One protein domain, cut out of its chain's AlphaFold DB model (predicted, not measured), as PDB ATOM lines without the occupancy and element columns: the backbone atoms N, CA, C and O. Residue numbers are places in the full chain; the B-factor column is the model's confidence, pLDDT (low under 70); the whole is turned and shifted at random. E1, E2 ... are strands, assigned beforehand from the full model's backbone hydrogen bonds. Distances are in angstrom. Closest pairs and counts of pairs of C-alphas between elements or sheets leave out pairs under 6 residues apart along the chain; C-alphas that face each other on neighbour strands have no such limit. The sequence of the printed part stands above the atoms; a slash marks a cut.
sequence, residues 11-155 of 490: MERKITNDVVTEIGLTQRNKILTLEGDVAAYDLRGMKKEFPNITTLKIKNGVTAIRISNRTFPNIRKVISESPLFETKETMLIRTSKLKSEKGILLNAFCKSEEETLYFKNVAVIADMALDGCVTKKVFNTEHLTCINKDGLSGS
ATOM      1  N   MET A  11     211.947 255.150 187.967       71.19
ATOM      2  CA  MET A  11     212.357 256.342 188.719       71.19
ATOM      3  C   MET A  11     211.331 256.626 189.819       71.19
ATOM      4  O   MET A  11     210.128 256.484 189.592       71.19
ATOM      5  N   GLU A  12     211.808 256.989 191.010       84.38
ATOM      6  CA  GLU A  12     210.930 257.411 192.102       84.38
ATOM      7  C   GLU A  12     210.175 258.672 191.675       84.38
ATOM      8  O   GLU A  12     210.743 259.556 191.035       84.38
ATOM      9  N   ARG A  13     208.875 258.730 191.963       90.50
ATOM     10  CA  ARG A  13     207.994 259.831 191.567       90.50
ATOM     11  C   ARG A  13     207.130 260.224 192.746       90.50
ATOM     12  O   ARG A  13     206.604 259.348 193.431       90.50
ATOM     13  N   LYS A  14     206.940 261.525 192.932       91.75
ATOM     14  CA  LYS A  14     205.933 262.059 193.846       91.75
ATOM     15  C   LYS A  14     204.680 262.380 193.049       91.75
ATOM     16  O   LYS A  14     204.754 263.108 192.059       91.75
ATOM     17  N   ILE A  15     203.555 261.809 193.469       90.88
ATOM     18  CA  ILE A  15     202.251 261.999 192.833       90.88
ATOM     19  C   ILE A  15     201.353 262.747 193.811       90.88
ATOM     20  O   ILE A  15     201.305 262.427 194.999       90.88
ATOM     21  N   THR A  16     200.666 263.770 193.323       88.12
ATOM     22  CA  THR A  16     199.697 264.553 194.089       88.12
ATOM     23  C   THR A  16     198.505 264.816 193.182       88.12
ATOM     24  O   THR A  16     198.688 265.380 192.108       88.12
ATOM     25  N   ASN A  17     197.309 264.382 193.592       88.19
ATOM     26  CA  ASN A  17     196.075 264.491 192.800       88.19
ATOM     27  C   ASN A  17     196.246 263.988 191.351       88.19
ATOM     28  O   ASN A  17     195.958 264.713 190.406       88.19
ATOM     29  N   ASP A  18     196.800 262.781 191.186       90.25
ATOM     30  CA  ASP A  18     197.074 262.146 189.882       90.25
ATOM     31  C   ASP A  18     198.025 262.918 188.945       90.25
ATOM     32  O   ASP A  18     198.160 262.592 187.764       90.25
ATOM     33  N   VAL A  19     198.751 263.905 189.477       93.50
ATOM     34  CA  VAL A  19     199.799 264.646 188.771       93.50
ATOM     35  C   VAL A  19     201.156 264.291 189.365       93.50
ATOM     36  O   VAL A  19     201.350 264.329 190.582       93.50
ATOM     37  N   VAL A  20     202.130 263.969 188.515       95.50
ATOM     38  CA  VAL A  20     203.524 263.830 188.955       95.50
ATOM     39  C   VAL A  20     204.117 265.222 189.170       95.50
ATOM     40  O   VAL A  20     204.188 266.011 188.227       95.50
ATOM     41  N   THR A  21     204.572 265.507 190.390       94.62
ATOM     42  CA  THR A  21     205.128 266.817 190.780       94.62
ATOM     43  C   THR A  21     206.644 266.803 190.964       94.62
ATOM     44  O   THR A  21     207.301 267.830 190.807       94.62
ATOM     45  N   GLU A  22     207.230 265.635 191.246       93.00
ATOM     46  CA  GLU A  22     208.680 265.459 191.389       93.00
ATOM     47  C   GLU A  22     209.126 264.108 190.814       93.00
ATOM     48  O   GLU A  22     208.403 263.109 190.896       93.00
ATOM     49  N   ILE A  23     210.343 264.066 190.264       92.00
ATOM     50  CA  ILE A  23     210.982 262.851 189.745       92.00
ATOM     51  C   ILE A  23     212.376 262.713 190.365       92.00
ATOM     52  O   ILE A  23     213.192 263.634 190.319       92.00
ATOM     53  N   GLY A  24     212.659 261.534 190.919       89.75
ATOM     54  CA  GLY A  24     213.938 261.155 191.503       89.75
ATOM     55  C   GLY A  24     215.021 261.027 190.437       89.75
ATOM     56  O   GLY A  24     215.207 259.967 189.837       89.75
ATOM     57  N   LEU A  25     215.744 262.123 190.212       90.25
ATOM     58  CA  LEU A  25     216.831 262.221 189.246       90.25
ATOM     59  C   LEU A  25     218.184 262.391 189.934       90.25
ATOM     60  O   LEU A  25     218.330 263.055 190.960       90.25
ATOM     61  N   THR A  26     219.213 261.826 189.310       86.31
ATOM     62  CA  THR A  26     220.615 261.980 189.703       86.31
ATOM     63  C   THR A  26     221.414 262.620 188.570       86.31
ATOM     64  O   THR A  26     221.006 262.597 187.408       86.31
ATOM     65  N   GLN A  27     222.615 263.115 188.880       83.94
ATOM     66  CA  GLN A  27     223.537 263.689 187.885       83.94
ATOM     67  C   GLN A  27     224.033 262.670 186.834       83.94
ATOM     68  O   GLN A  27     224.656 263.033 185.840       83.94
ATOM     69  N   ARG A  28     223.752 261.371 187.026       89.44
ATOM     70  CA  ARG A  28     224.095 260.307 186.067       89.44
ATOM     71  C   ARG A  28     223.035 260.110 184.989       89.44
ATOM     72  O   ARG A  28     223.332 259.534 183.945       89.44
ATOM     73  N   ASN A  29     221.800 260.547 185.229       93.44
ATOM     74  CA  ASN A  29     220.724 260.397 184.257       93.44
ATOM     75  C   ASN A  29     221.033 261.246 183.012       93.44
ATOM     76  O   ASN A  29     221.495 262.371 183.125       93.44
ATOM     77  N   LYS A  30     220.797 260.720 181.812       95.88
ATOM     78  CA  LYS A  30     220.899 261.494 180.555       95.88
ATOM     79  C   LYS A  30     219.550 261.675 179.863       95.88
ATOM     80  O   LYS A  30     219.406 262.511 178.977       95.88
ATOM     81  N   ILE A  31     218.569 260.878 180.278       96.94
ATOM     82  CA  ILE A  31     217.244 260.790 179.679       96.94
ATOM     83  C   ILE A  31     216.220 260.981 180.793       96.94
ATOM     84  O   ILE A  31     216.266 260.263 181.794       96.94
ATOM     85  N   LEU A  32     215.308 261.926 180.593       96.62
ATOM     86  CA  LEU A  32     214.084 262.061 181.367       96.62
ATOM     87  C   LEU A  32     212.982 261.292 180.636       96.62
ATOM     88  O   LEU A  32     212.693 261.594 179.481       96.62
ATOM     89  N   THR A  33     212.387 260.298 181.290       96.19
ATOM     90  CA  THR A  33     211.246 259.552 180.743       96.19
ATOM     91  C   THR A  33     209.999 259.896 181.540       96.19
ATOM     92  O   THR A  33     209.974 259.696 182.754       96.19
ATOM     93  N   LEU A  34     208.975 260.391 180.851       96.50
ATOM     94  CA  LEU A  34     207.632 260.569 181.386       96.50
ATOM     95  C   LEU A  34     206.829 259.324 181.018       96.50
ATOM     96  O   LEU A  34     206.549 259.079 179.844       96.50
ATOM     97  N   GLU A  35     206.543 258.501 182.020       94.56
ATOM     98  CA  GLU A  35     205.817 257.244 181.862       94.56
ATOM     99  C   GLU A  35     204.316 257.501 181.673       94.56
ATOM    100  O   GLU A  35     203.747 258.393 182.303       94.56
ATOM    101  N   GLY A  36     203.685 256.690 180.827       90.12
ATOM    102  CA  GLY A  36     202.278 256.815 180.441       90.12
ATOM    103  C   GLY A  36     201.280 256.194 181.413       90.12
ATOM    104  O   GLY A  36     200.089 256.170 181.132       90.12
ATOM    105  N   ASP A  37     201.762 255.674 182.546       91.00
ATOM    106  CA  ASP A  37     200.915 255.234 183.659       91.00
ATOM    107  C   ASP A  37     200.318 256.417 184.442       91.00
ATOM    108  O   ASP A  37     199.444 256.205 185.277       91.00
ATOM    109  N   VAL A  38     200.757 257.649 184.151       90.81
ATOM    110  CA  VAL A  38     200.164 258.895 184.647       90.81
ATOM    111  C   VAL A  38     199.978 259.868 183.483       90.81
ATOM    112  O   VAL A  38     200.868 260.028 182.647       90.81
ATOM    113  N   ALA A  39     198.828 260.541 183.438       92.81
ATOM    114  CA  ALA A  39     198.482 261.432 182.334       92.81
ATOM    115  C   ALA A  39     199.195 262.796 182.405       92.81
ATOM    116  O   ALA A  39     199.508 263.385 181.368       92.81
ATOM    117  N   ALA A  40     199.464 263.302 183.613       96.75
ATOM    118  CA  ALA A  40     199.901 264.676 183.835       96.75
ATOM    119  C   ALA A  40     201.204 264.782 184.639       96.75
ATOM    120  O   ALA A  40     201.378 264.148 185.681       96.75
ATOM    121  N   TYR A  41     202.097 265.651 184.168       97.69
ATOM    122  CA  TYR A  41     203.353 266.013 184.818       97.69
ATOM    123  C   TYR A  41     203.404 267.532 184.998       97.69
ATOM    124  O   TYR A  41     203.389 268.267 184.012       97.69
ATOM    125  N   ASP A  42     203.502 268.003 186.240       96.94
ATOM    126  CA  ASP A  42     203.747 269.411 186.569       96.94
ATOM    127  C   ASP A  42     205.001 269.521 187.434       96.94
ATOM    128  O   ASP A  42     204.962 269.515 188.662       96.94
ATOM    129  N   LEU A  43     206.144 269.583 186.758       95.94
ATOM    130  CA  LEU A  43     207.469 269.585 187.371       95.94
ATOM    131  C   LEU A  43     207.988 271.005 187.621       95.94
ATOM    132  O   LEU A  43     209.162 271.175 187.944       95.94
ATOM    133  N   ARG A  44     207.149 272.041 187.480       94.44
ATOM    134  CA  ARG A  44     207.561 273.443 187.689       94.44
ATOM    135  C   ARG A  44     208.066 273.709 189.110       94.44
ATOM    136  O   ARG A  44     208.877 274.605 189.308       94.44
ATOM    137  N   GLY A  45     207.633 272.911 190.089       91.88
ATOM    138  CA  GLY A  45     208.110 272.989 191.473       91.88
ATOM    139  C   GLY A  45     209.543 272.477 191.689       91.88
ATOM    140  O   GLY A  45     210.124 272.722 192.748       91.88
ATOM    141  N   MET A  46     210.139 271.782 190.714       93.50
ATOM    142  CA  MET A  46     211.500 271.254 190.828       93.50
ATOM    143  C   MET A  46     212.538 272.379 190.715       93.50
ATOM    144  O   MET A  46     212.901 272.809 189.623       93.50
ATOM    145  N   LYS A  47     213.064 272.813 191.870       89.94
ATOM    146  CA  LYS A  47     214.067 273.892 191.968       89.94
ATOM    147  C   LYS A  47     215.483 273.486 191.549       89.94
ATOM    148  O   LYS A  47     216.302 274.348 191.259       89.94
ATOM    149  N   LYS A  48     215.805 272.190 191.588       93.31
ATOM    150  CA  LYS A  48     217.144 271.692 191.246       93.31
ATOM    151  C   LYS A  48     217.301 271.577 189.732       93.31
ATOM    152  O   LYS A  48     216.439 271.004 189.075       93.31
ATOM    153  N   GLU A  49     218.433 272.043 189.218       95.25
ATOM    154  CA  GLU A  49     218.775 271.947 187.798       95.25
ATOM    155  C   GLU A  49     219.430 270.603 187.442       95.25
ATOM    156  O   GLU A  49     220.236 270.043 188.200       95.25
ATOM    157  N   PHE A  50     219.104 270.100 186.251       96.50
ATOM    158  CA  PHE A  50     219.618 268.845 185.699       96.50
ATOM    159  C   PHE A  50     220.186 269.046 184.280       96.50
ATOM    160  O   PHE A  50     219.644 268.510 183.306       96.50
ATOM    161  N   PRO A  51     221.307 269.779 184.129       96.25
ATOM    162  CA  PRO A  51     221.934 270.055 182.827       96.25
ATOM    163  C   PRO A  51     222.488 268.795 182.140       96.25
ATOM    164  O   PRO A  51     222.808 268.800 180.954       96.25
ATOM    165  N   ASN A  52     222.625 267.696 182.876       96.69
ATOM    166  CA  ASN A  52     223.027 266.392 182.366       96.69
ATOM    167  C   ASN A  52     221.944 265.712 181.511       96.69
ATOM    168  O   ASN A  52     222.285 264.828 180.724       96.69
ATOM    169  N   ILE A  53     220.672 266.089 181.665       97.69
ATOM    170  CA  ILE A  53     219.559 265.537 180.890       97.69
ATOM    171  C   ILE A  53     219.531 266.200 179.514       97.69
ATOM    172  O   ILE A  53     219.335 267.405 179.405       97.69
ATOM    173  N   THR A  54     219.688 265.397 178.463       97.62
ATOM    174  CA  THR A  54     219.724 265.887 177.074       97.62
ATOM    175  C   THR A  54     218.591 265.345 176.207       97.62
ATOM    176  O   THR A  54     218.366 265.829 175.099       97.62
ATOM    177  N   THR A  55     217.861 264.337 176.695       98.25
ATOM    178  CA  THR A  55     216.739 263.715 175.981       98.25
ATOM    179  C   THR A  55     215.500 263.649 176.867       98.25
ATOM    180  O   THR A  55     215.570 263.137 177.985       98.25
ATOM    181  N   LEU A  56     214.362 264.080 176.329       98.38
ATOM    182  CA  LEU A  56     213.034 263.872 176.896       98.38
ATOM    183  C   LEU A  56     212.323 262.761 176.121       98.38
ATOM    184  O   LEU A  56     212.196 262.832 174.899       98.38
ATOM    185  N   LYS A  57     211.859 261.731 176.825       97.88
ATOM    186  CA  LYS A  57     211.005 260.675 176.281       97.88
ATOM    187  C   LYS A  57     209.611 260.786 176.876       97.88
ATOM    188  O   LYS A  57     209.469 260.731 178.092       97.88
ATOM    189  N   ILE A  58     208.602 260.896 176.022       97.94
ATOM    190  CA  ILE A  58     207.197 261.010 176.415       97.94
ATOM    191  C   ILE A  58     206.497 259.730 175.977       97.94
ATOM    192  O   ILE A  58     206.428 259.438 174.785       97.94
ATOM    193  N   LYS A  59     206.023 258.934 176.934       97.50
ATOM    194  CA  LYS A  59     205.315 257.685 176.646       97.50
ATOM    195  C   LYS A  59     203.863 257.930 176.246       97.50
ATOM    196  O   LYS A  59     203.264 258.940 176.613       97.50
ATOM    197  N   ASN A  60     203.297 256.983 175.497       95.50
ATOM    198  CA  ASN A  60     201.874 257.004 175.168       95.50
ATOM    199  C   ASN A  60     201.036 257.013 176.458       95.50
ATOM    200  O   ASN A  60     201.350 256.266 177.378       95.50
ATOM    201  N   GLY A  61     199.995 257.843 176.523       93.94
ATOM    202  CA  GLY A  61     199.180 258.062 177.726       93.94
ATOM    203  C   GLY A  61     199.472 259.377 178.458       93.94
ATOM    204  O   GLY A  61     198.604 259.872 179.168       93.94
ATOM    205  N   VAL A  62     200.635 260.002 178.228       96.69
ATOM    206  CA  VAL A  62     200.919 261.352 178.743       96.69
ATOM    207  C   VAL A  62     200.175 262.393 177.904       96.69
ATOM    208  O   VAL A  62     200.323 262.436 176.679       96.69
ATOM    209  N   THR A  63     199.399 263.251 178.565       95.00
ATOM    210  CA  THR A  63     198.543 264.268 177.936       95.00
ATOM    211  C   THR A  63     198.862 265.698 178.364       95.00
ATOM    212  O   THR A  63     198.568 266.629 177.616       95.00
ATOM    213  N   ALA A  64     199.496 265.895 179.523       96.31
ATOM    214  CA  ALA A  64     199.845 267.219 180.034       96.31
ATOM    215  C   ALA A  64     201.265 267.249 180.605       96.31
ATOM    216  O   ALA A  64     201.634 266.419 181.435       96.31
ATOM    217  N   ILE A  65     202.058 268.229 180.166       97.75
ATOM    218  CA  ILE A  65     203.438 268.432 180.610       97.75
ATOM    219  C   ILE A  65     203.632 269.916 180.910       97.75
ATOM    220  O   ILE A  65     203.414 270.759 180.043       97.75
ATOM    221  N   ARG A  66     204.069 270.230 182.129       97.00
ATOM    222  CA  ARG A  66     204.504 271.563 182.549       97.00
ATOM    223  C   ARG A  66     205.864 271.440 183.212       97.00
ATOM    224  O   ARG A  66     206.019 270.738 184.208       97.00
ATOM    225  N   ILE A  67     206.863 272.083 182.627       96.19
ATOM    226  CA  ILE A  67     208.263 271.981 183.037       96.19
ATOM    227  C   ILE A  67     208.886 273.367 182.881       96.19
ATOM    228  O   ILE A  67     208.626 274.034 181.882       96.19
ATOM    229  N   SER A  68     209.706 273.798 183.844       96.38
ATOM    230  CA  SER A  68     210.506 275.018 183.684       96.38
ATOM    231  C   SER A  68     211.702 274.752 182.768       96.38
ATOM    232  O   SER A  68     212.383 273.735 182.909       96.38
ATOM    233  N   ASN A  69     211.977 275.679 181.844       97.56
ATOM    234  CA  ASN A  69     213.144 275.639 180.955       97.56
ATOM    235  C   ASN A  69     214.444 275.400 181.744       97.56
ATOM    236  O   ASN A  69     215.259 274.553 181.379       97.56
ATOM    237  N   ARG A  70     214.584 276.078 182.889       96.44
ATOM    238  CA  ARG A  70     215.787 276.058 183.733       96.44
ATOM    239  C   ARG A  70     215.991 274.752 184.492       96.44
ATOM    240  O   ARG A  70     217.120 274.415 184.822       96.44
ATOM    241  N   THR A  71     214.936 273.969 184.730       96.56
ATOM    242  CA  THR A  71     215.077 272.655 185.382       96.56
ATOM    243  C   THR A  71     215.859 271.680 184.492       96.56
ATOM    244  O   THR A  71     216.659 270.889 184.999       96.56
ATOM    245  N   PHE A  72     215.675 271.747 183.168       96.62
ATOM    246  CA  PHE A  72     216.314 270.849 182.197       96.62
ATOM    247  C   PHE A  72     216.870 271.619 180.985       96.62
ATOM    248  O   PHE A  72     216.406 271.428 179.858       96.62
ATOM    249  N   PRO A  73     217.897 272.461 181.184       97.19
ATOM    250  CA  PRO A  73     218.295 273.478 180.209       97.19
ATOM    251  C   PRO A  73     218.960 272.914 178.944       97.19
ATOM    252  O   PRO A  73     219.132 273.632 177.971       97.19
ATOM    253  N   ASN A  74     219.335 271.630 178.924       96.94
ATOM    254  CA  ASN A  74     220.126 271.034 177.840       96.94
ATOM    255  C   ASN A  74     219.381 269.942 177.057       96.94
ATOM    256  O   ASN A  74     220.005 269.179 176.313       96.94
ATOM    257  N   ILE A  75     218.056 269.825 177.203       98.00
ATOM    258  CA  ILE A  75     217.278 268.901 176.370       98.00
ATOM    259  C   ILE A  75     217.319 269.391 174.922       98.00
ATOM    260  O   ILE A  75     216.888 270.498 174.619       98.00
ATOM    261  N   ARG A  76     217.834 268.549 174.022       97.12
ATOM    262  CA  ARG A  76     217.906 268.806 172.570       97.12
ATOM    263  C   ARG A  76     217.316 267.674 171.739       97.12
ATOM    264  O   ARG A  76     217.476 267.635 170.524       97.12
ATOM    265  N   LYS A  77     216.651 266.729 172.401       97.94
ATOM    266  CA  LYS A  77     215.998 265.594 171.756       97.94
ATOM    267  C   LYS A  77     214.707 265.245 172.485       97.94
ATOM    268  O   LYS A  77     214.751 264.643 173.557       97.94
ATOM    269  N   VAL A  78     213.573 265.584 171.888       97.50
ATOM    270  CA  VAL A  78     212.241 265.182 172.345       97.50
ATOM    271  C   VAL A  78     211.767 264.007 171.496       97.50
ATOM    272  O   VAL A  78     211.727 264.075 170.268       97.50
ATOM    273  N   ILE A  79     211.454 262.887 172.146       97.56
ATOM    274  CA  ILE A  79     210.929 261.678 171.507       97.56
ATOM    275  C   ILE A  79     209.581 261.381 172.148       97.56
ATOM    276  O   ILE A  79     209.530 260.951 173.302       97.56
ATOM    277  N   SER A  80     208.505 261.597 171.400       96.38
ATOM    278  CA  SER A  80     207.148 261.320 171.861       96.38
ATOM    279  C   SER A  80     206.573 260.072 171.196       96.38
ATOM    280  O   SER A  80     206.663 259.907 169.980       96.38
ATOM    281  N   GLU A  81     205.991 259.202 172.018       96.25
ATOM    282  CA  GLU A  81     205.051 258.138 171.640       96.25
ATOM    283  C   GLU A  81     203.592 258.593 171.832       96.25
ATOM    284  O   GLU A  81     202.673 257.918 171.376       96.25
ATOM    285  N   SER A  82     203.368 259.720 172.521       93.88
ATOM    286  CA  SER A  82     202.049 260.337 172.664       93.88
ATOM    287  C   SER A  82     201.720 261.156 171.411       93.88
ATOM    288  O   SER A  82     202.557 261.959 170.986       93.88
ATOM    289  N   PRO A  83     200.506 261.027 170.842       91.69
ATOM    290  CA  PRO A  83     200.098 261.785 169.657       91.69
ATOM    291  C   PRO A  83     199.904 263.283 169.933       91.69
ATOM    292  O   PRO A  83     199.675 264.043 168.997       91.69
ATOM    293  N   LEU A  84     199.969 263.699 171.204       93.38
ATOM    294  CA  LEU A  84     199.753 265.074 171.658       93.38
ATOM    295  C   LEU A  84     201.035 265.920 171.686       93.38
ATOM    296  O   LEU A  84     200.978 267.092 172.053       93.38
ATOM    297  N   PHE A  85     202.192 265.351 171.338       94.62
ATOM    298  CA  PHE A  85     203.468 266.068 171.325       94.62
ATOM    299  C   PHE A  85     204.289 265.697 170.098       94.62
ATOM    300  O   PHE A  85     204.344 264.528 169.710       94.62
ATOM    301  N   GLU A  86     204.964 266.692 169.529       92.75
ATOM    302  CA  GLU A  86     205.859 266.486 168.397       92.75
ATOM    303  C   GLU A  86     207.055 265.612 168.787       92.75
ATOM    304  O   GLU A  86     207.515 265.579 169.935       92.75
ATOM    305  N   THR A  87     207.564 264.866 167.812       91.75
ATOM    306  CA  THR A  87     208.650 263.905 168.010       91.75
ATOM    307  C   THR A  87     209.812 264.221 167.080       91.75
ATOM    308  O   THR A  87     209.609 264.679 165.963       91.75
ATOM    309  N   LYS A  88     211.040 263.924 167.523       86.00
ATOM    310  CA  LYS A  88     212.302 264.292 166.849       86.00
ATOM    311  C   LYS A  88     212.565 265.801 166.805       86.00
ATOM    312  O   LYS A  88     213.297 266.267 165.940       86.00
ATOM    313  N   GLU A  89     212.045 266.521 167.789       90.69
ATOM    314  CA  GLU A  89     212.233 267.961 167.934       90.69
ATOM    315  C   GLU A  89     213.312 268.316 168.961       90.69
ATOM    316  O   GLU A  89     213.699 267.502 169.810       90.69
ATOM    317  N   THR A  90     213.791 269.560 168.894       94.38
ATOM    318  CA  THR A  90     214.711 270.127 169.902       94.38
ATOM    319  C   THR A  90     213.991 270.925 170.989       94.38
ATOM    320  O   THR A  90     214.626 271.340 171.952       94.38
ATOM    321  N   MET A  91     212.679 271.118 170.841       97.19
ATOM    322  CA  MET A  91     211.802 271.864 171.741       97.19
ATOM    323  C   MET A  91     210.583 271.009 172.099       97.19
ATOM    324  O   MET A  91     210.243 270.067 171.380       97.19
ATOM    325  N   LEU A  92     209.921 271.318 173.212       97.75
ATOM    326  CA  LEU A  92     208.676 270.664 173.602       97.75
ATOM    327  C   LEU A  92     207.497 271.394 172.960       97.75
ATOM    328  O   LEU A  92     207.123 272.482 173.396       97.75
ATOM    329  N   ILE A  93     206.900 270.767 171.950       96.81
ATOM    330  CA  ILE A  93     205.755 271.306 171.213       96.81
ATOM    331  C   ILE A  93     204.570 270.365 171.414       96.81
ATOM    332  O   ILE A  93     204.669 269.163 171.152       96.81
ATOM    333  N   ARG A  94     203.451 270.906 171.896       95.44
ATOM    334  CA  ARG A  94     202.170 270.196 171.968       95.44
ATOM    335  C   ARG A  94     201.474 270.292 170.618       95.44
ATOM    336  O   ARG A  94     201.314 271.396 170.108       95.44
ATOM    337  N   THR A  95     201.042 269.171 170.062       90.31
ATOM    338  CA  THR A  95     200.296 269.139 168.797       90.31
ATOM    339  C   THR A  95     198.838 269.528 169.023       90.31
ATOM    340  O   THR A  95     198.291 269.347 170.118       90.31
ATOM    341  N   SER A  96     198.188 270.055 167.985       77.12
ATOM    342  CA  SER A  96     196.729 270.137 167.984       77.12
ATOM    343  C   SER A  96     196.110 268.788 167.603       77.12
ATOM    344  O   SER A  96     196.699 267.981 166.882       77.12
ATOM    345  N   LYS A  97     194.887 268.542 168.091       66.25
ATOM    346  CA  LYS A  97     194.065 267.391 167.688       66.25
ATOM    347  C   LYS A  97     193.597 267.503 166.234       66.25
ATOM    348  O   LYS A  97     193.307 266.481 165.613       66.25
ATOM    349  N   LEU A  98     193.510 268.721 165.698       66.44
ATOM    350  CA  LEU A  98     193.147 268.977 164.311       66.44
ATOM    351  C   LEU A  98     194.422 269.075 163.472       66.44
ATOM    352  O   LEU A  98     195.289 269.894 163.748       66.44
ATOM    353  N   LYS A  99     194.530 268.262 162.413       60.16
ATOM    354  CA  LYS A  99     195.706 268.254 161.517       60.16
ATOM    355  C   LYS A  99     195.990 269.611 160.853       60.16
ATOM    356  O   LYS A  99     197.096 269.814 160.363       60.16
ATOM    357  N   SER A 100     194.993 270.494 160.786       65.12
ATOM    358  CA  SER A 100     195.094 271.851 160.236       65.12
ATOM    359  C   SER A 100     195.682 272.868 161.215       65.12
ATOM    360  O   SER A 100     196.150 273.915 160.781       65.12
ATOM    361  N   GLU A 101     195.665 272.585 162.517       72.62
ATOM    362  CA  GLU A 101     196.133 273.505 163.549       72.62
ATOM    363  C   GLU A 101     197.586 273.207 163.924       72.62
ATOM    364  O   GLU A 101     197.985 272.061 164.149       72.62
ATOM    365  N   LYS A 102     198.396 274.263 163.992       86.75
ATOM    366  CA  LYS A 102     199.798 274.167 164.401       86.75
ATOM    367  C   LYS A 102     199.910 274.097 165.924       86.75
ATOM    368  O   LYS A 102     198.974 274.401 166.658       86.75
ATOM    369  N   GLY A 103     201.057 273.624 166.394       93.56
ATOM    370  CA  GLY A 103     201.288 273.306 167.793       93.56
ATOM    371  C   GLY A 103     201.514 274.518 168.695       93.56
ATOM    372  O   GLY A 103     201.657 275.657 168.252       93.56
ATOM    373  N   ILE A 104     201.588 274.231 169.991       96.25
ATOM    374  CA  ILE A 104     201.908 275.195 171.044       96.25
ATOM    375  C   ILE A 104     203.296 274.874 171.579       96.25
ATOM    376  O   ILE A 104     203.537 273.761 172.059       96.25
ATOM    377  N   LEU A 105     204.205 275.842 171.522       97.88
ATOM    378  CA  LEU A 105     205.511 275.740 172.154       97.88
ATOM    379  C   LEU A 105     205.338 275.842 173.671       97.88
ATOM    380  O   LEU A 105     204.855 276.850 174.177       97.88
ATOM    381  N   LEU A 106     205.748 274.796 174.386       98.19
ATOM    382  CA  LEU A 106     205.676 274.729 175.847       98.19
ATOM    383  C   LEU A 106     207.032 274.966 176.519       98.19
ATOM    384  O   LEU A 106     207.076 275.350 177.685       98.19
ATOM    385  N   ASN A 107     208.137 274.653 175.835       98.31
ATOM    386  CA  ASN A 107     209.481 274.774 176.399       98.31
ATOM    387  C   ASN A 107     210.548 274.725 175.296       98.31
ATOM    388  O   ASN A 107     210.558 273.785 174.495       98.31
ATOM    389  N   ALA A 108     211.462 275.693 175.272       98.06
ATOM    390  CA  ALA A 108     212.576 275.735 174.326       98.06
ATOM    391  C   ALA A 108     213.912 275.260 174.920       98.06
ATOM    392  O   ALA A 108     214.885 275.107 174.181       98.06
ATOM    393  N   PHE A 109     213.949 274.968 176.220       98.00
ATOM    394  CA  PHE A 109     215.099 274.457 176.960       98.00
ATOM    395  C   PHE A 109     216.322 275.383 176.873       98.00
ATOM    396  O   PHE A 109     217.377 274.958 176.413       98.00
ATOM    397  N   CYS A 110     216.188 276.642 177.304       98.12
ATOM    398  CA  CYS A 110     217.304 277.587 177.494       98.12
ATOM    399  C   CYS A 110     218.322 277.631 176.332       98.12
ATOM    400  O   CYS A 110     219.528 277.494 176.557       98.12
ATOM    401  N   LYS A 111     217.863 277.754 175.080       97.88
ATOM    402  CA  LYS A 111     218.767 277.760 173.917       97.88
ATOM    403  C   LYS A 111     219.825 278.857 174.020       97.88
ATOM    404  O   LYS A 111     219.498 280.018 174.284       97.88
ATOM    405  N   SER A 112     221.078 278.469 173.785       97.06
ATOM    406  CA  SER A 112     222.226 279.378 173.801       97.06
ATOM    407  C   SER A 112     222.313 280.197 172.513       97.06
ATOM    408  O   SER A 112     221.652 279.874 171.532       97.06
ATOM    409  N   GLU A 113     223.159 281.228 172.483       96.88
ATOM    410  CA  GLU A 113     223.332 282.134 171.332       96.88
ATOM    411  C   GLU A 113     223.706 281.418 170.020       96.88
ATOM    412  O   GLU A 113     223.407 281.897 168.921       96.88
ATOM    413  N   GLU A 114     224.324 280.239 170.116       96.31
ATOM    414  CA  GLU A 114     224.704 279.445 168.947       96.31
ATOM    415  C   GLU A 114     223.577 278.594 168.378       96.31
ATOM    416  O   GLU A 114     223.658 278.116 167.247       96.31
ATOM    417  N   GLU A 115     222.501 278.436 169.136       97.06
ATOM    418  CA  GLU A 115     221.403 277.557 168.795       97.06
ATOM    419  C   GLU A 115     220.237 278.311 168.181       97.06
ATOM    420  O   GLU A 115     220.021 279.493 168.425       97.06
ATOM    421  N   THR A 116     219.435 277.583 167.417       96.62
ATOM    422  CA  THR A 116     218.317 278.152 166.671       96.62
ATOM    423  C   THR A 116     216.977 277.700 167.241       96.62
ATOM    424  O   THR A 116     216.806 276.521 167.589       96.62
ATOM    425  N   LEU A 117     216.019 278.626 167.306       97.62
ATOM    426  CA  LEU A 117     214.600 278.354 167.530       97.62
ATOM    427  C   LEU A 117     213.894 278.139 166.179       97.62
ATOM    428  O   LEU A 117     213.964 278.998 165.302       97.62
ATOM    429  N   TYR A 118     213.207 277.004 166.009       95.00
ATOM    430  CA  TYR A 118     212.532 276.627 164.758       95.00
ATOM    431  C   TYR A 118     211.012 276.537 164.947       95.00
ATOM    432  O   TYR A 118     210.537 275.680 165.687       95.00
ATOM    433  N   PHE A 119     210.247 277.378 164.248       94.56
ATOM    434  CA  PHE A 119     208.809 277.585 164.482       94.56
ATOM    435  C   PHE A 119     207.866 276.963 163.435       94.56
ATOM    436  O   PHE A 119     206.654 277.133 163.521       94.56
ATOM    437  N   LYS A 120     208.379 276.147 162.503       90.00
ATOM    438  CA  LYS A 120     207.622 275.572 161.364       90.00
ATOM    439  C   LYS A 120     206.273 274.917 161.720       90.00
ATOM    440  O   LYS A 120     205.363 274.865 160.894       90.00
ATOM    441  N   ASN A 121     206.136 274.366 162.925       87.88
ATOM    442  CA  ASN A 121     204.904 273.723 163.392       87.88
ATOM    443  C   ASN A 121     204.346 274.360 164.669       87.88
ATOM    444  O   ASN A 121     203.670 273.686 165.439       87.88
ATOM    445  N   VAL A 122     204.622 275.642 164.904       94.19
ATOM    446  CA  VAL A 122     204.210 276.363 166.109       94.19
ATOM    447  C   VAL A 122     203.353 277.561 165.714       94.19
ATOM    448  O   VAL A 122     203.809 278.419 164.968       94.19
ATOM    449  N   ALA A 123     202.126 277.618 166.236       94.62
ATOM    450  CA  ALA A 123     201.262 278.797 166.139       94.62
ATOM    451  C   ALA A 123     201.251 279.644 167.409       94.62
ATOM    452  O   ALA A 123     200.997 280.843 167.337       94.62
ATOM    453  N   VAL A 124     201.526 279.029 168.563       96.25
ATOM    454  CA  VAL A 124     201.384 279.689 169.864       96.25
ATOM    455  C   VAL A 124     202.639 279.504 170.704       96.25
ATOM    456  O   VAL A 124     203.137 278.382 170.840       96.25
ATOM    457  N   ILE A 125     203.123 280.585 171.312       98.00
ATOM    458  CA  ILE A 125     204.137 280.546 172.373       98.00
ATOM    459  C   ILE A 125     203.419 280.606 173.719       98.00
ATOM    460  O   ILE A 125     202.857 281.640 174.066       98.00
ATOM    461  N   ALA A 126     203.431 279.506 174.476       97.94
ATOM    462  CA  ALA A 126     202.830 279.479 175.808       97.94
ATOM    463  C   ALA A 126     203.659 280.274 176.827       97.94
ATOM    464  O   ALA A 126     204.853 280.503 176.631       97.94
ATOM    465  N   ASP A 127     203.041 280.614 177.959       97.12
ATOM    466  CA  ASP A 127     203.702 281.317 179.061       97.12
ATOM    467  C   ASP A 127     205.009 280.643 179.485       97.12
ATOM    468  O   ASP A 127     205.078 279.421 179.665       97.12
ATOM    469  N   MET A 128     206.048 281.457 179.681       97.19
ATOM    470  CA  MET A 128     207.389 281.048 180.103       97.19
ATOM    471  C   MET A 128     208.087 280.063 179.154       97.19
ATOM    472  O   MET A 128     209.126 279.505 179.519       97.19
ATOM    473  N   ALA A 129     207.564 279.826 177.946       98.25
ATOM    474  CA  ALA A 129     208.095 278.810 177.043       98.25
ATOM    475  C   ALA A 129     209.528 279.107 176.576       98.25
ATOM    476  O   ALA A 129     210.275 278.160 176.319       98.25
ATOM    477  N   LEU A 130     209.926 280.383 176.528       98.44
ATOM    478  CA  LEU A 130     211.268 280.825 176.136       98.44
ATOM    479  C   LEU A 130     212.172 281.248 177.307       98.44
ATOM    480  O   LEU A 130     213.287 281.715 177.060       98.44
ATOM    481  N   ASP A 131     211.748 281.068 178.561       98.19
ATOM    482  CA  ASP A 131     212.553 281.464 179.726       98.19
ATOM    483  C   ASP A 131     213.974 280.878 179.664       98.19
ATOM    484  O   ASP A 131     214.174 279.686 179.428       98.19
ATOM    485  N   GLY A 132     214.982 281.730 179.860       97.56
ATOM    486  CA  GLY A 132     216.391 281.346 179.836       97.56
ATOM    487  C   GLY A 132     216.985 281.148 178.440       97.56
ATOM    488  O   GLY A 132     218.173 280.846 178.345       97.56
ATOM    489  N   CYS A 133     216.213 281.319 177.362       98.38
ATOM    490  CA  CYS A 133     216.761 281.339 176.007       98.38
ATOM    491  C   CYS A 133     217.435 282.685 175.730       98.38
ATOM    492  O   CYS A 133     216.802 283.733 175.830       98.38
ATOM    493  N   VAL A 134     218.706 282.648 175.336       97.44
ATOM    494  CA  VAL A 134     219.496 283.846 174.999       97.44
ATOM    495  C   VAL A 134     219.696 284.016 173.491       97.44
ATOM    496  O   VAL A 134     220.140 285.065 173.037       97.44
ATOM    497  N   THR A 135     219.346 283.001 172.696       97.75
ATOM    498  CA  THR A 135     219.411 283.094 171.236       97.75
ATOM    499  C   THR A 135     218.470 284.141 170.661       97.75
ATOM    500  O   THR A 135     217.326 284.276 171.094       97.75
ATOM    501  N   LYS A 136     218.947 284.811 169.610       96.38
ATOM    502  CA  LYS A 136     218.137 285.650 168.721       96.38
ATOM    503  C   LYS A 136     217.896 285.004 167.347       96.38
ATOM    504  O   LYS A 136     217.226 285.585 166.502       96.38
ATOM    505  N   LYS A 137     218.436 283.802 167.110       97.69
ATOM    506  CA  LYS A 137     218.303 283.059 165.849       97.69
ATOM    507  C   LYS A 137     216.945 282.353 165.820       97.69
ATOM    508  O   LYS A 137     216.777 281.292 166.426       97.69
ATOM    509  N   VAL A 138     215.988 282.939 165.110       97.75
ATOM    510  CA  VAL A 138     214.610 282.444 164.979       97.75
ATOM    511  C   VAL A 138     214.293 282.226 163.503       97.75
ATOM    512  O   VAL A 138     214.567 283.096 162.685       97.75
ATOM    513  N   PHE A 139     213.724 281.068 163.163       95.81
ATOM    514  CA  PHE A 139     213.350 280.719 161.789       95.81
ATOM    515  C   PHE A 139     211.967 280.076 161.732       95.81
ATOM    516  O   PHE A 139     211.527 279.428 162.686       95.81
ATOM    517  N   ASN A 140     211.347 280.173 160.558       94.56
ATOM    518  CA  ASN A 140     210.066 279.567 160.212       94.56
ATOM    519  C   ASN A 140     208.875 280.065 161.053       94.56
ATOM    520  O   ASN A 140     208.130 279.266 161.621       94.56
ATOM    521  N   THR A 141     208.721 281.383 161.176       95.25
ATOM    522  CA  THR A 141     207.643 282.014 161.951       95.25
ATOM    523  C   THR A 141     206.354 282.235 161.151       95.25
ATOM    524  O   THR A 141     205.423 282.824 161.681       95.25
ATOM    525  N   GLU A 142     206.242 281.715 159.922       91.62
ATOM    526  CA  GLU A 142     205.091 281.904 159.014       91.62
ATOM    527  C   GLU A 142     203.731 281.459 159.579       91.62
ATOM    528  O   GLU A 142     202.678 281.810 159.050       91.62
ATOM    529  N   HIS A 143     203.750 280.641 160.628       92.31
ATOM    530  CA  HIS A 143     202.558 280.112 161.275       92.31
ATOM    531  C   HIS A 143     202.320 280.671 162.673       92.31
ATOM    532  O   HIS A 143     201.301 280.328 163.270       92.31
ATOM    533  N   LEU A 144     203.241 281.479 163.201       93.88
ATOM    534  CA  LEU A 144     203.093 282.086 164.513       93.88
ATOM    535  C   LEU A 144     201.949 283.100 164.445       93.88
ATOM    536  O   LEU A 144     201.955 283.985 163.596       93.88
ATOM    537  N   THR A 145     200.968 282.956 165.327       92.38
ATOM    538  CA  THR A 145     199.797 283.841 165.382       92.38
ATOM    539  C   THR A 145     199.542 284.390 166.775       92.38
ATOM    540  O   THR A 145     198.871 285.406 166.904       92.38
ATOM    541  N   CYS A 146     200.065 283.744 167.820       93.19
ATOM    542  CA  CYS A 146     199.859 284.181 169.193       93.19
ATOM    543  C   CYS A 146     201.112 283.992 170.053       93.19
ATOM    544  O   CYS A 146     201.835 282.992 169.967       93.19
ATOM    545  N   ILE A 147     201.338 284.970 170.923       95.56
ATOM    546  CA  ILE A 147     202.307 284.919 172.006       95.56
ATOM    547  C   ILE A 147     201.513 285.168 173.286       95.56
ATOM    548  O   ILE A 147     200.996 286.266 173.478       95.56
ATOM    549  N   ASN A 148     201.413 284.169 174.162       96.38
ATOM    550  CA  ASN A 148     200.751 284.356 175.450       96.38
ATOM    551  C   ASN A 148     201.479 285.425 176.278       96.38
ATOM    552  O   ASN A 148     202.663 285.698 176.055       96.38
ATOM    553  N   LYS A 149     200.782 285.985 177.268       94.00
ATOM    554  CA  LYS A 149     201.238 287.112 178.095       94.00
ATOM    555  C   LYS A 149     202.693 287.013 178.560       94.00
ATOM    556  O   LYS A 149     203.437 287.980 178.436       94.00
ATOM    557  N   ASP A 150     203.112 285.847 179.057       95.50
ATOM    558  CA  ASP A 150     204.470 285.623 179.569       95.50
ATOM    559  C   ASP A 150     205.338 284.777 178.622       95.50
ATOM    560  O   ASP A 150     206.357 284.212 179.024       95.50
ATOM    561  N   GLY A 151     204.949 284.637 177.353       97.19
ATOM    562  CA  GLY A 151     205.604 283.737 176.400       97.19
ATOM    563  C   GLY A 151     207.064 284.085 176.098       97.19
ATOM    564  O   GLY A 151     207.885 283.190 175.878       97.19
ATOM    565  N   LEU A 152     207.403 285.378 176.146       97.31
ATOM    566  CA  LEU A 152     208.756 285.904 175.925       97.31
ATOM    567  C   LEU A 152     209.538 286.134 177.230       97.31
ATOM    568  O   LEU A 152     210.736 286.433 177.178       97.31
ATOM    569  N   SER A 153     208.891 286.000 178.390       97.00
ATOM    570  CA  SER A 153     209.464 286.339 179.694       97.00
ATOM    571  C   SER A 153     210.736 285.534 179.978       97.00
ATOM    572  O   SER A 153     210.803 284.322 179.766       97.00
ATOM    573  N   GLY A 154     211.781 286.216 180.449       96.44
ATOM    574  CA  GLY A 154     213.076 285.611 180.757       96.44
ATOM    575  C   GLY A 154     213.957 285.264 179.549       96.44
ATOM    576  O   GLY A 154     215.045 284.719 179.760       96.44
ATOM    577  N   SER A 155     213.529 285.578 178.322       97.75
ATOM    578  CA  SER A 155     214.289 285.346 177.084       97.75
ATOM    579  C   SER A 155     215.071 286.585 176.612       97.75
ATOM    580  O   SER A 155     214.980 287.659 177.210       97.75
TER     581      SER A 155
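This is residues 11 to 155 of the 490 residues of an uncharacterized protein of Blautia sp. BCRC 81119 (UniProt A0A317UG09). With little regular structure, the chain winds in stacked turns: short E2, E4 and E6 form one row, E3, E5 and E7 another, with E1 at one end and sheet E8 E9 E10 toward the other. The 145 printed residues include ten named strands, E1 to E10, and no named helix: all strand, with 39 residues in strands. Sheets E1 E2 E4 E6 and E8 E9 E10 are mixed, E3 E5 E7 parallel. It is compact, radius of gyration of the C-alphas 14.4 A, spanning 41 by 34 by 27 A.

E1 is residues 13 to 16, from C-alpha 13 at (207.994, 259.831, 191.567); E2 19 to 23, 11.4 A; E3 31 to 34; E4 40 to 42; E5 55 to 58; E6 64 to 66; E7 77 to 80; E8 92 to 94; E9 103 to 107, 12.0 A; E10 122 to 125, to C-alpha 125 at (204.137, 280.546, 172.373).

Hairpin E1 and E2 has N 14 and O 22 within hydrogen-bond range, 3.0 A. Parallel E3 and E5 have N 34 and O 57, 2.8 A.

The printed part has no cut. Residues 97 to 100 are under pLDDT 70.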